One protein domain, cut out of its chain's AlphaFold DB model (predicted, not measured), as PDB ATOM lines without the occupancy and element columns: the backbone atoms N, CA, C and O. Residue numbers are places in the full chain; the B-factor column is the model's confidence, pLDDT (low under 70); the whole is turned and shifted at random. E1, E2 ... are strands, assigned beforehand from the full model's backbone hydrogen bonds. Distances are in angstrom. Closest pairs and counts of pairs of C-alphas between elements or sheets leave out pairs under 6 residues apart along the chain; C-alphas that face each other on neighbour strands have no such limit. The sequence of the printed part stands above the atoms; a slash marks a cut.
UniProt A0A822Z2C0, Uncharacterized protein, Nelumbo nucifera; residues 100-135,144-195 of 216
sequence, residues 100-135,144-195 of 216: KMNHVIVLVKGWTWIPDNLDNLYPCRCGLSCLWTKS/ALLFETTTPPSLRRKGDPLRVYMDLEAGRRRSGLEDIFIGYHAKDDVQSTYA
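Overview. This is residues 100 to 135 and 144 to 195 of the 216 residues of an uncharacterized protein of Nelumbo nucifera (UniProt A0A822Z2C0). With little regular structure, this is one twisted six-stranded sheet, E2, E3, E1, E4, E5, E6, with long loops after E4, E5 and E6. The 88 printed residues, all strand by class, hold E1 to E6 in 32 residues and no named helix. The sheet is mixed, the whole compact, with a radius of gyration of the C-alphas of 13.5 A and spans of 40 by 33 by 24 A.

Arrangement. E1, residues 102 to 109, is parallel to E3, residues 128 to 133, with N 104 and O 129 2.8 A apart. Edge strand E2, residues 120 to 123, forms an antiparallel hairpin with E3, with N 122 and O 130 2.8 A apart. E4, residues 144 to 148, is parallel to E1 at 33 degrees, with N 109 and O 146 2.8 A apart. E5, residues 162 to 166, is parallel to E4, with N 145 and O 162 2.8 A apart. Edge strand E6, residues 180 to 183, is parallel to E5, with N 182 and O 165 2.8 A apart.

Along the chain. E1 begins at C-alpha 102 (35.232, 32.092, -5.090) and is 22.5 A long; E3 is 16.3 A. E6 ends at C-alpha 183 (51.564, 28.494, 15.234).

Size, cuts and confidence. Residues 136 to 143 are not printed; C-alphas 135 and 144 are 13.3 A apart. The links E4 to E5 and E5 to E6 are long. pLDDT is under 70 in 42 residues, among them 113 to 131.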
ATOM      1  N   LYS A 100      34.811  34.712 -12.223       48.53
ATOM      2  CA  LYS A 100      33.826  34.451 -11.137       48.53
ATOM      3  C   LYS A 100      34.295  33.407 -10.105       48.53
ATOM      4  O   LYS A 100      33.543  32.510  -9.719       48.53
ATOM      5  N   MET A 101      35.556  33.496  -9.687       49.66
ATOM      6  CA  MET A 101      36.141  32.544  -8.749       49.66
ATOM      7  C   MET A 101      35.599  32.835  -7.354       49.66
ATOM      8  O   MET A 101      35.283  33.975  -7.026       49.66
ATOM      9  N   ASN A 102      35.502  31.821  -6.499       52.00
ATOM     10  CA  ASN A 102      35.232  32.092  -5.090       52.00
ATOM     11  C   ASN A 102      36.509  32.700  -4.485       52.00
ATOM     12  O   ASN A 102      37.566  32.061  -4.469       52.00
ATOM     13  N   HIS A 103      36.424  33.959  -4.053       65.25
ATOM     14  CA  HIS A 103      37.538  34.701  -3.470       65.25
ATOM     15  C   HIS A 103      37.490  34.589  -1.945       65.25
ATOM     16  O   HIS A 103      36.422  34.741  -1.363       65.25
ATOM     17  N   VAL A 104      38.635  34.335  -1.313       70.75
ATOM     18  CA  VAL A 104      38.807  34.464   0.139       70.75
ATOM     19  C   VAL A 104      39.609  35.729   0.394       70.75
ATOM     20  O   VAL A 104      40.739  35.851  -0.074       70.75
ATOM     21  N   ILE A 105      39.040  36.674   1.125       76.25
ATOM     22  CA  ILE A 105      39.681  37.946   1.442       76.25
ATOM     23  C   ILE A 105      40.192  37.887   2.879       76.25
ATOM     24  O   ILE A 105      39.418  37.796   3.833       76.25
ATOM     25  N   VAL A 106      41.510  37.965   3.040       82.88
ATOM     26  CA  VAL A 106      42.180  38.026   4.338       82.88
ATOM     27  C   VAL A 106      42.688  39.445   4.551       82.88
ATOM     28  O   VAL A 106      43.595  39.905   3.855       82.88
ATOM     29  N   LEU A 107      42.104  40.131   5.532       87.00
ATOM     30  CA  LEU A 107      42.542  41.459   5.943       87.00
ATOM     31  C   LEU A 107      43.495  41.349   7.126       87.00
ATOM     32  O   LEU A 107      43.121  40.914   8.217       87.00
ATOM     33  N   VAL A 108      44.720  41.799   6.910       88.06
ATOM     34  CA  VAL A 108      45.769  41.832   7.921       88.06
ATOM     35  C   VAL A 108      45.562  43.034   8.846       88.06
ATOM     36  O   VAL A 108      45.353  44.163   8.399       88.06
ATOM     37  N   LYS A 109      45.583  42.791  10.158       89.62
ATOM     38  CA  LYS A 109      45.346  43.771  11.220       89.62
ATOM     39  C   LYS A 109      46.557  43.885  12.144       89.62
ATOM     40  O   LYS A 109      47.147  42.884  12.541       89.62
ATOM     41  N   GLY A 110      46.833  45.117  12.571       80.00
ATOM     42  CA  GLY A 110      47.874  45.432  13.552       80.00
ATOM     43  C   GLY A 110      49.247  45.699  12.934       80.00
ATOM     44  O   GLY A 110      49.379  45.856  11.722       80.00
ATOM     45  N   TRP A 111      50.259  45.796  13.798       70.38
ATOM     46  CA  TRP A 111      51.658  45.865  13.382       70.38
ATOM     47  C   TRP A 111      52.145  44.462  13.022       70.38
ATOM     48  O   TRP A 111      52.033  43.549  13.837       70.38
ATOM     49  N   THR A 112      52.667  44.293  11.809       72.62
ATOM     50  CA  THR A 112      52.982  42.978  11.234       72.62
ATOM     51  C   THR A 112      54.416  42.941  10.733       72.62
ATOM     52  O   THR A 112      54.852  43.895  10.084       72.62
ATOM     53  N   TRP A 113      55.120  41.828  10.925       69.69
ATOM     54  CA  TRP A 113      56.384  41.572  10.231       69.69
ATOM     55  C   TRP A 113      56.166  41.043   8.812       69.69
ATOM     56  O   TRP A 113      57.133  40.910   8.060       69.69
ATOM     57  N   ILE A 114      54.915  40.763   8.426       68.81
ATOM     58  CA  ILE A 114      54.524  40.460   7.046       68.81
ATOM     59  C   ILE A 114      54.923  41.614   6.118       68.81
ATOM     60  O   ILE A 114      54.420  42.724   6.295       68.81
ATOM     61  N   PRO A 115      55.810  41.402   5.130       65.19
ATOM     62  CA  PRO A 115      56.224  42.475   4.234       65.19
ATOM     63  C   PRO A 115      55.121  42.875   3.252       65.19
ATOM     64  O   PRO A 115      54.344  42.036   2.803       65.19
ATOM     65  N   ASP A 116      55.092  44.154   2.875       69.81
ATOM     66  CA  ASP A 116      54.046  44.720   2.007       69.81
ATOM     67  C   ASP A 116      54.015  44.096   0.607       69.81
ATOM     68  O   ASP A 116      52.986  44.090  -0.052       69.81
ATOM     69  N   ASN A 117      55.124  43.523   0.141       62.59
ATOM     70  CA  ASN A 117      55.166  42.845  -1.153       62.59
ATOM     71  C   ASN A 117      54.408  41.505  -1.179       62.59
ATOM     72  O   ASN A 117      54.293  40.905  -2.246       62.59
ATOM     73  N   LEU A 118      53.933  41.024  -0.024       61.59
ATOM     74  CA  LEU A 118      53.036  39.876   0.069       61.59
ATOM     75  C   LEU A 118      51.558  40.276  -0.030       61.59
ATOM     76  O   LEU A 118      50.726  39.378  -0.170       61.59
ATOM     77  N   ASP A 119      51.234  41.574  -0.004       68.88
ATOM     78  CA  ASP A 119      49.886  42.061  -0.295       68.88
ATOM     79  C   ASP A 119      49.582  41.818  -1.775       68.88
ATOM     80  O   ASP A 119      50.049  42.543  -2.655       68.88
ATOM     81  N   ASN A 120      48.843  40.747  -2.065       64.88
ATOM     82  CA  ASN A 120      48.502  40.384  -3.430       64.88
ATOM     83  C   ASN A 120      47.307  39.425  -3.501       64.88
ATOM     84  O   ASN A 120      46.876  38.829  -2.509       64.88
ATOM     85  N   LEU A 121      46.795  39.255  -4.717       61.69
ATOM     86  CA  LEU A 121      45.864  38.203  -5.081       61.69
ATOM     87  C   LEU A 121      46.645  36.940  -5.459       61.69
ATOM     88  O   LEU A 121      47.408  36.920  -6.423       61.69
ATOM     89  N   TYR A 122      46.420  35.861  -4.720       59.09
ATOM     90  CA  TYR A 122      47.020  34.557  -4.970       59.09
ATOM     91  C   TYR A 122      45.998  33.633  -5.637       59.09
ATOM     92  O   TYR A 122      45.054  33.183  -4.979       59.09
ATOM     93  N   PRO A 123      46.152  33.317  -6.933       49.84
ATOM     94  CA  PRO A 123      45.275  32.368  -7.600       49.84
ATOM     95  C   PRO A 123      45.616  30.927  -7.189       49.84
ATOM     96  O   PRO A 123      46.747  30.467  -7.342       49.84
ATOM     97  N   CYS A 124      44.625  30.170  -6.713       47.69
ATOM     98  CA  CYS A 124      44.725  28.720  -6.561       47.69
ATOM     99  C   CYS A 124      44.217  28.034  -7.831       47.69
ATOM    100  O   CYS A 124      43.104  28.274  -8.300       47.69
ATOM    101  N   ARG A 125      44.968  27.041  -8.320       44.28
ATOM    102  CA  ARG A 125      44.559  26.163  -9.440       44.28
ATOM    103  C   ARG A 125      43.335  25.278  -9.125       44.28
ATOM    104  O   ARG A 125      42.948  24.437  -9.935       44.28
ATOM    105  N   CYS A 126      42.762  25.436  -7.935       42.53
ATOM    106  CA  CYS A 126      41.604  24.727  -7.414       42.53
ATOM    107  C   CYS A 126      40.270  25.482  -7.576       42.53
ATOM    108  O   CYS A 126      39.249  24.963  -7.140       42.53
ATOM    109  N   GLY A 127      40.257  26.670  -8.197       45.44
ATOM    110  CA  GLY A 127      39.035  27.479  -8.353       45.44
ATOM    111  C   GLY A 127      38.810  28.513  -7.242       45.44
ATOM    112  O   GLY A 127      37.760  29.148  -7.189       45.44
ATOM    113  N   LEU A 128      39.790  28.666  -6.348       45.53
ATOM    114  CA  LEU A 128      39.808  29.675  -5.293       45.53
ATOM    115  C   LEU A 128      40.867  30.721  -5.615       45.53
ATOM    116  O   LEU A 128      41.890  30.406  -6.220       45.53
ATOM    117  N   SER A 129      40.677  31.953  -5.171       56.94
ATOM    118  CA  SER A 129      41.798  32.889  -5.078       56.94
ATOM    119  C   SER A 129      41.757  33.624  -3.754       56.94
ATOM    120  O   SER A 129      40.685  33.892  -3.219       56.94
ATOM    121  N   CYS A 130      42.929  33.882  -3.194       64.44
ATOM    122  CA  CYS A 130      43.062  34.493  -1.886       64.44
ATOM    123  C   CYS A 130      43.584  35.911  -2.070       64.44
ATOM    124  O   CYS A 130      44.713  36.083  -2.526       64.44
ATOM    125  N   LEU A 131      42.782  36.918  -1.736       69.88
ATOM    126  CA  LEU A 131      43.274  38.283  -1.616       69.88
ATOM    127  C   LEU A 131      43.855  38.448  -0.218       69.88
ATOM    128  O   LEU A 131      43.140  38.333   0.775       69.88
ATOM    129  N   TRP A 132      45.147  38.728  -0.155       76.62
ATOM    130  CA  TRP A 132      45.843  39.067   1.074       76.62
ATOM    131  C   TRP A 132      46.186  40.548   1.045       76.62
ATOM    132  O   TRP A 132      46.844  41.002   0.111       76.62
ATOM    133  N   THR A 133      45.737  41.319   2.033       77.75
ATOM    134  CA  THR A 133      46.055  42.750   2.075       77.75
ATOM    135  C   THR A 133      45.971  43.334   3.479       77.75
ATOM    136  O   THR A 133      45.171  42.896   4.305       77.75
ATOM    137  N   LYS A 134      46.762  44.374   3.739       86.81
ATOM    138  CA  LYS A 134      46.634  45.260   4.905       86.81
ATOM    139  C   LYS A 134      45.639  46.400   4.672       86.81
ATOM    140  O   LYS A 134      45.204  47.045   5.626       86.81
ATOM    141  N   SER A 135      45.284  46.676   3.415       83.56
ATOM    142  CA  SER A 135      44.410  47.789   3.056       83.56
ATOM    143  C   SER A 135      42.941  47.438   3.309       83.56
ATOM    144  O   SER A 135      42.393  46.568   2.629       83.56
ATOM    145  N   ALA A 144      38.229  36.766   6.626       87.00
ATOM    146  CA  ALA A 144      39.069  36.606   7.799       87.00
ATOM    147  C   ALA A 144      39.842  37.886   8.147       87.00
ATOM    148  O   ALA A 144      40.356  38.589   7.277       87.00
ATOM    149  N   LEU A 145      39.966  38.150   9.445       90.25
ATOM    150  CA  LEU A 145      40.896  39.115  10.016       90.25
ATOM    151  C   LEU A 145      42.107  38.365  10.558       90.25
ATOM    152  O   LEU A 145      41.971  37.551  11.472       90.25
ATOM    153  N   LEU A 146      43.280  38.659  10.008       87.69
ATOM    154  CA  LEU A 146      44.539  38.111  10.485       87.69
ATOM    155  C   LEU A 146      45.179  39.069  11.481       87.69
ATOM    156  O   LEU A 146      45.466  40.213  11.141       87.69
ATOM    157  N   PHE A 147      45.455  38.582  12.680       87.75
ATOM    158  CA  PHE A 147      46.202  39.301  13.697       87.75
ATOM    159  C   PHE A 147      47.566  38.642  13.879       87.75
ATOM    160  O   PHE A 147      47.644  37.458  14.206       87.75
ATOM    161  N   GLU A 148      48.633  39.410  13.674       81.19
ATOM    162  CA  GLU A 148      50.007  38.961  13.906       81.19
ATOM    163  C   GLU A 148      50.497  39.525  15.241       81.19
ATOM    164  O   GLU A 148      50.461  40.739  15.445       81.19
ATOM    165  N   THR A 149      50.917  38.664  16.176       74.69
ATOM    166  CA  THR A 149      51.420  39.008  17.534       74.69
ATOM    167  C   THR A 149      50.460  39.785  18.454       74.69
ATOM    168  O   THR A 149      50.699  39.888  19.659       74.69
ATOM    169  N   THR A 150      49.351  40.286  17.910       83.94
ATOM    170  CA  THR A 150      48.300  41.031  18.600       83.94
ATOM    171  C   THR A 150      47.114  40.114  18.855       83.94
ATOM    172  O   THR A 150      46.609  39.474  17.937       83.94
ATOM    173  N   THR A 151      46.630  40.055  20.091       84.06
ATOM    174  CA  THR A 151      45.487  39.202  20.428       84.06
ATOM    175  C   THR A 151      44.213  39.676  19.711       84.06
ATOM    176  O   THR A 151      43.917  40.876  19.734       84.06
ATOM    177  N   PRO A 152      43.427  38.770  19.095       88.88
ATOM    178  CA  PRO A 152      42.161  39.137  18.478       88.88
ATOM    179  C   PRO A 152      41.144  39.685  19.495       88.88
ATOM    180  O   PRO A 152      41.196  39.336  20.677       88.88
ATOM    181  N   PRO A 153      40.153  40.480  19.048       89.50
ATOM    182  CA  PRO A 153      39.051  40.923  19.895       89.50
ATOM    183  C   PRO A 153      38.307  39.739  20.519       89.50
ATOM    184  O   PRO A 153      38.042  38.740  19.847       89.50
ATOM    185  N   SER A 154      37.921  39.864  21.790       86.88
ATOM    186  CA  SER A 154      37.278  38.782  22.545       86.88
ATOM    187  C   SER A 154      35.857  38.462  22.073       86.88
ATOM    188  O   SER A 154      35.467  37.294  22.062       86.88
ATOM    189  N   LEU A 155      35.098  39.465  21.622       87.81
ATOM    190  CA  LEU A 155      33.756  39.279  21.064       87.81
ATOM    191  C   LEU A 155      33.780  39.163  19.535       87.81
ATOM    192  O   LEU A 155      34.416  39.964  18.853       87.81
ATOM    193  N   ARG A 156      32.992  38.216  19.014       87.75
ATOM    194  CA  ARG A 156      32.667  38.062  17.588       87.75
ATOM    195  C   ARG A 156      31.171  37.807  17.432       87.75
ATOM    196  O   ARG A 156      30.613  36.984  18.158       87.75
ATOM    197  N   ARG A 157      30.510  38.499  16.504       86.69
ATOM    198  CA  ARG A 157      29.096  38.277  16.181       86.69
ATOM    199  C   ARG A 157      28.964  37.268  15.046       86.69
ATOM    200  O   ARG A 157      29.871  37.057  14.242       86.69
ATOM    201  N   LYS A 158      27.800  36.626  14.964       83.38
ATOM    202  CA  LYS A 158      27.488  35.735  13.846       83.38
ATOM    203  C   LYS A 158      27.434  36.554  12.551       83.38
ATOM    204  O   LYS A 158      26.658  37.498  12.468       83.38
ATOM    205  N   GLY A 159      28.231  36.153  11.564       81.69
ATOM    206  CA  GLY A 159      28.380  36.867  10.292       81.69
ATOM    207  C   GLY A 159      29.624  37.753  10.213       81.69
ATOM    208  O   GLY A 159      29.956  38.192   9.118       81.69
ATOM    209  N   ASP A 160      30.335  37.966  11.324       85.31
ATOM    210  CA  ASP A 160      31.623  38.665  11.300       85.31
ATOM    211  C   ASP A 160      32.715  37.788  10.652       85.31
ATOM    212  O   ASP A 160      32.601  36.553  10.679       85.31
ATOM    213  N   PRO A 161      33.804  38.391  10.140       86.94
ATOM    214  CA  PRO A 161      34.953  37.651   9.623       86.94
ATOM    215  C   PRO A 161      35.571  36.725  10.681       86.94
ATOM    216  O   PRO A 161      35.494  36.998  11.883       86.94
ATOM    217  N   LEU A 162      36.229  35.648  10.248       86.25
ATOM    218  CA  LEU A 162      36.968  34.755  11.145       86.25
ATOM    219  C   LEU A 162      38.164  35.468  11.780       86.25
ATOM    220  O   LEU A 162      38.865  36.225  11.114       86.25
ATOM    221  N   ARG A 163      38.439  35.195  13.057       89.44
ATOM    222  CA  ARG A 163      39.644  35.682  13.738       89.44
ATOM    223  C   ARG A 163      40.757  34.666  13.550       89.44
ATOM    224  O   ARG A 163      40.735  33.598  14.161       89.44
ATOM    225  N   VAL A 164      41.726  35.010  12.716       85.50
ATOM    226  CA  VAL A 164      42.947  34.232  12.533       85.50
ATOM    227  C   VAL A 164      44.026  34.880  13.379       85.50
ATOM    228  O   VAL A 164      44.357  36.044  13.176       85.50
ATOM    229  N   TYR A 165      44.559  34.144  14.344       84.19
ATOM    230  CA  TYR A 165      45.668  34.604  15.163       84.19
ATOM    231  C   TYR A 165      46.935  33.863  14.773       84.19
ATOM    232  O   TYR A 165      46.955  32.632  14.775       84.19
ATOM    233  N   MET A 166      47.973  34.618  14.433       79.31
ATOM    234  CA  MET A 166      49.285  34.099  14.096       79.31
ATOM    235  C   MET A 166      50.301  34.547  15.134       79.31
ATOM    236  O   MET A 166      50.441  35.741  15.419       79.31
ATOM    237  N   ASP A 167      51.041  33.573  15.653       73.56
ATOM    238  CA  ASP A 167      52.124  33.822  16.586       73.56
ATOM    239  C   ASP A 167      53.426  33.177  16.108       73.56
ATOM    240  O   ASP A 167      53.473  31.999  15.748       73.56
ATOM    241  N   LEU A 168      54.480  33.990  16.085       69.38
ATOM    242  CA  LEU A 168      55.813  33.613  15.622       69.38
ATOM    243  C   LEU A 168      56.751  33.274  16.788       69.38
ATOM    244  O   LEU A 168      57.851  32.769  16.558       69.38
ATOM    245  N   GLU A 169      56.353  33.562  18.032       69.12
ATOM    246  CA  GLU A 169      57.213  33.366  19.194       69.12
ATOM    247  C   GLU A 169      57.272  31.909  19.635       69.12
ATOM    248  O   GLU A 169      56.258  31.216  19.778       69.12
ATOM    249  N   ALA A 170      58.495  31.461  19.924       57.25
ATOM    250  CA  ALA A 170      58.710  30.096  20.342       57.25
ATOM    251  C   ALA A 170      58.148  29.853  21.753       57.25
ATOM    252  O   ALA A 170      58.715  30.320  22.738       57.25
ATOM    253  N   GLY A 171      57.042  29.111  21.853       60.19
ATOM    254  CA  GLY A 171      56.428  28.716  23.128       60.19
ATOM    255  C   GLY A 171      55.149  29.457  23.524       60.19
ATOM    256  O   GLY A 171      54.581  29.140  24.577       60.19
ATOM    257  N   ARG A 172      54.647  30.387  22.704       64.19
ATOM    258  CA  ARG A 172      53.320  30.970  22.936       64.19
ATOM    259  C   ARG A 172      52.204  29.974  22.629       64.19
ATOM    260  O   ARG A 172      52.321  29.107  21.769       64.19
ATOM    261  N   ARG A 173      51.119  30.088  23.397       69.00
ATOM    262  CA  ARG A 173      49.936  29.224  23.323       69.00
ATOM    263  C   ARG A 173      48.747  30.015  22.790       69.00
ATOM    264  O   ARG A 173      48.720  31.239  22.874       69.00
ATOM    265  N   ARG A 174      47.755  29.273  22.303       74.38
ATOM    266  CA  ARG A 174      46.424  29.760  21.921       74.38
ATOM    267  C   ARG A 174      45.880  30.758  22.935       74.38
ATOM    268  O   ARG A 174      45.939  30.495  24.138       74.38
ATOM    269  N   SER A 175      45.307  31.858  22.454       78.25
ATOM    270  CA  SER A 175      44.617  32.803  23.338       78.25
ATOM    271  C   SER A 175      43.224  32.294  23.722       78.25
ATOM    272  O   SER A 175      42.648  32.737  24.711       78.25
ATOM    273  N   GLY A 176      42.686  31.347  22.940       82.75
ATOM    274  CA  GLY A 176      41.327  30.822  23.090       82.75
ATOM    275  C   GLY A 176      40.253  31.768  22.552       82.75
ATOM    276  O   GLY A 176      39.070  31.437  22.585       82.75
ATOM    277  N   LEU A 177      40.657  32.937  22.048       85.38
ATOM    278  CA  LEU A 177      39.778  33.910  21.416       85.38
ATOM    279  C   LEU A 177      39.772  33.758  19.898       85.38
ATOM    280  O   LEU A 177      38.839  34.205  19.254       85.38
ATOM    281  N   GLU A 178      40.792  33.163  19.298       85.94
ATOM    282  CA  GLU A 178      40.867  32.968  17.856       85.94
ATOM    283  C   GLU A 178      39.961  31.834  17.358       85.94
ATOM    284  O   GLU A 178      39.764  30.829  18.038       85.94
ATOM    285  N   ASP A 179      39.428  31.984  16.143       81.75
ATOM    286  CA  ASP A 179      38.737  30.896  15.443       81.75
ATOM    287  C   ASP A 179      39.764  29.964  14.768       81.75
ATOM    288  O   ASP A 179      39.557  28.755  14.677       81.75
ATOM    289  N   ILE A 180      40.893  30.525  14.315       79.12
ATOM    290  CA  ILE A 180      42.024  29.790  13.739       79.12
ATOM    291  C   ILE A 180      43.303  30.256  14.426       79.12
ATOM    292  O   ILE A 180      43.590  31.452  14.461       79.12
ATOM    293  N   PHE A 181      44.086  29.303  14.926       77.69
ATOM    294  CA  PHE A 181      45.416  29.558  15.470       77.69
ATOM    295  C   PHE A 181      46.473  29.056  14.492       77.69
ATOM    296  O   PHE A 181      46.457  27.882  14.119       77.69
ATOM    297  N   ILE A 182      47.375  29.946  14.092       72.75
ATOM    298  CA  ILE A 182      48.536  29.635  13.265       72.75
ATOM    299  C   ILE A 182      49.763  29.736  14.158       72.75
ATOM    300  O   ILE A 182      50.180  30.830  14.544       72.75
ATOM    301  N   GLY A 183      50.335  28.580  14.468       66.44
ATOM    302  CA  GLY A 183      51.564  28.494  15.234       66.44
ATOM    303  C   GLY A 183      52.756  28.125  14.359       66.44
ATOM    304  O   GLY A 183      52.629  27.597  13.248       66.44
ATOM    305  N   TYR A 184      53.942  28.429  14.873       60.88
ATOM    306  CA  TYR A 184      55.209  28.107  14.224       60.88
ATOM    307  C   TYR A 184      55.706  26.682  14.569       60.88
ATOM    308  O   TYR A 184      56.677  26.199  13.981       60.88
ATOM    309  N   HIS A 185      55.054  25.962  15.494       60.34
ATOM    310  CA  HIS A 185      55.547  24.684  16.008       60.34
ATOM    311  C   HIS A 185      54.772  23.457  15.522       60.34
ATOM    312  O   HIS A 185      53.599  23.500  15.171       60.34
ATOM    313  N   ALA A 186      55.455  22.308  15.555       49.44
ATOM    314  CA  ALA A 186      55.009  21.022  15.010       49.44
ATOM    315  C   ALA A 186      53.809  20.367  15.737       49.44
ATOM    316  O   ALA A 186      53.586  19.168  15.585       49.44
ATOM    317  N   LYS A 187      53.068  21.109  16.569       53.59
ATOM    318  CA  LYS A 187      51.918  20.609  17.343       53.59
ATOM    319  C   LYS A 187      50.688  21.524  17.279       53.59
ATOM    320  O   LYS A 187      49.727  21.264  17.996       53.59
ATOM    321  N   ASP A 188      50.723  22.562  16.450       49.38
ATOM    322  CA  ASP A 188      49.629  23.522  16.317       49.38
ATOM    323  C   ASP A 188      48.652  23.108  15.198       49.38
ATOM    324  O   ASP A 188      49.048  22.451  14.235       49.38
ATOM    325  N   ASP A 189      47.375  23.490  15.328       46.53
ATOM    326  CA  ASP A 189      46.279  23.101  14.417       46.53
ATOM    327  C   ASP A 189      46.564  23.409  12.939       46.53
ATOM    328  O   ASP A 189      46.173  22.653  12.050       46.53
ATOM    329  N   VAL A 190      47.244  24.527  12.680       49.22
ATOM    330  CA  VAL A 190      47.751  24.902  11.362       49.22
ATOM    331  C   VAL A 190      49.195  25.343  11.537       49.22
ATOM    332  O   VAL A 190      49.478  26.404  12.095       49.22
ATOM    333  N   GLN A 191      50.118  24.522  11.047       49.38
ATOM    334  CA  GLN A 191      51.530  24.865  11.019       49.38
ATOM    335  C   GLN A 191      51.799  25.744   9.796       49.38
ATOM    336  O   GLN A 191      51.646  25.290   8.661       49.38
ATOM    337  N   SER A 192      52.238  26.986  10.010       48.31
ATOM    338  CA  SER A 192      52.807  27.769   8.909       48.31
ATOM    339  C   SER A 192      54.322  27.607   8.895       48.31
ATOM    340  O   SER A 192      55.011  27.882   9.877       48.31
ATOM    341  N   THR A 193      54.872  27.193   7.758       43.97
ATOM    342  CA  THR A 193      56.282  27.437   7.453       43.97
ATOM    343  C   THR A 193      56.401  28.873   6.961       43.97
ATOM    344  O   THR A 193      56.605  29.113   5.772       43.97
ATOM    345  N   TYR A 194      56.200  29.845   7.854       42.69
ATOM    346  CA  TYR A 194      56.467  31.240   7.531       42.69
ATOM    347  C   TYR A 194      57.981  31.455   7.541       42.69
ATOM    348  O   TYR A 194      58.582  31.888   8.522       42.69
ATOM    349  N   ALA A 195      58.625  31.082   6.438       41.72
ATOM    350  CA  ALA A 195      59.961  31.556   6.145       41.72
ATOM    351  C   ALA A 195      59.790  33.013   5.715       41.72
ATOM    352  O   ALA A 195      59.364  33.294   4.594       41.72
TER     353      ALA A 195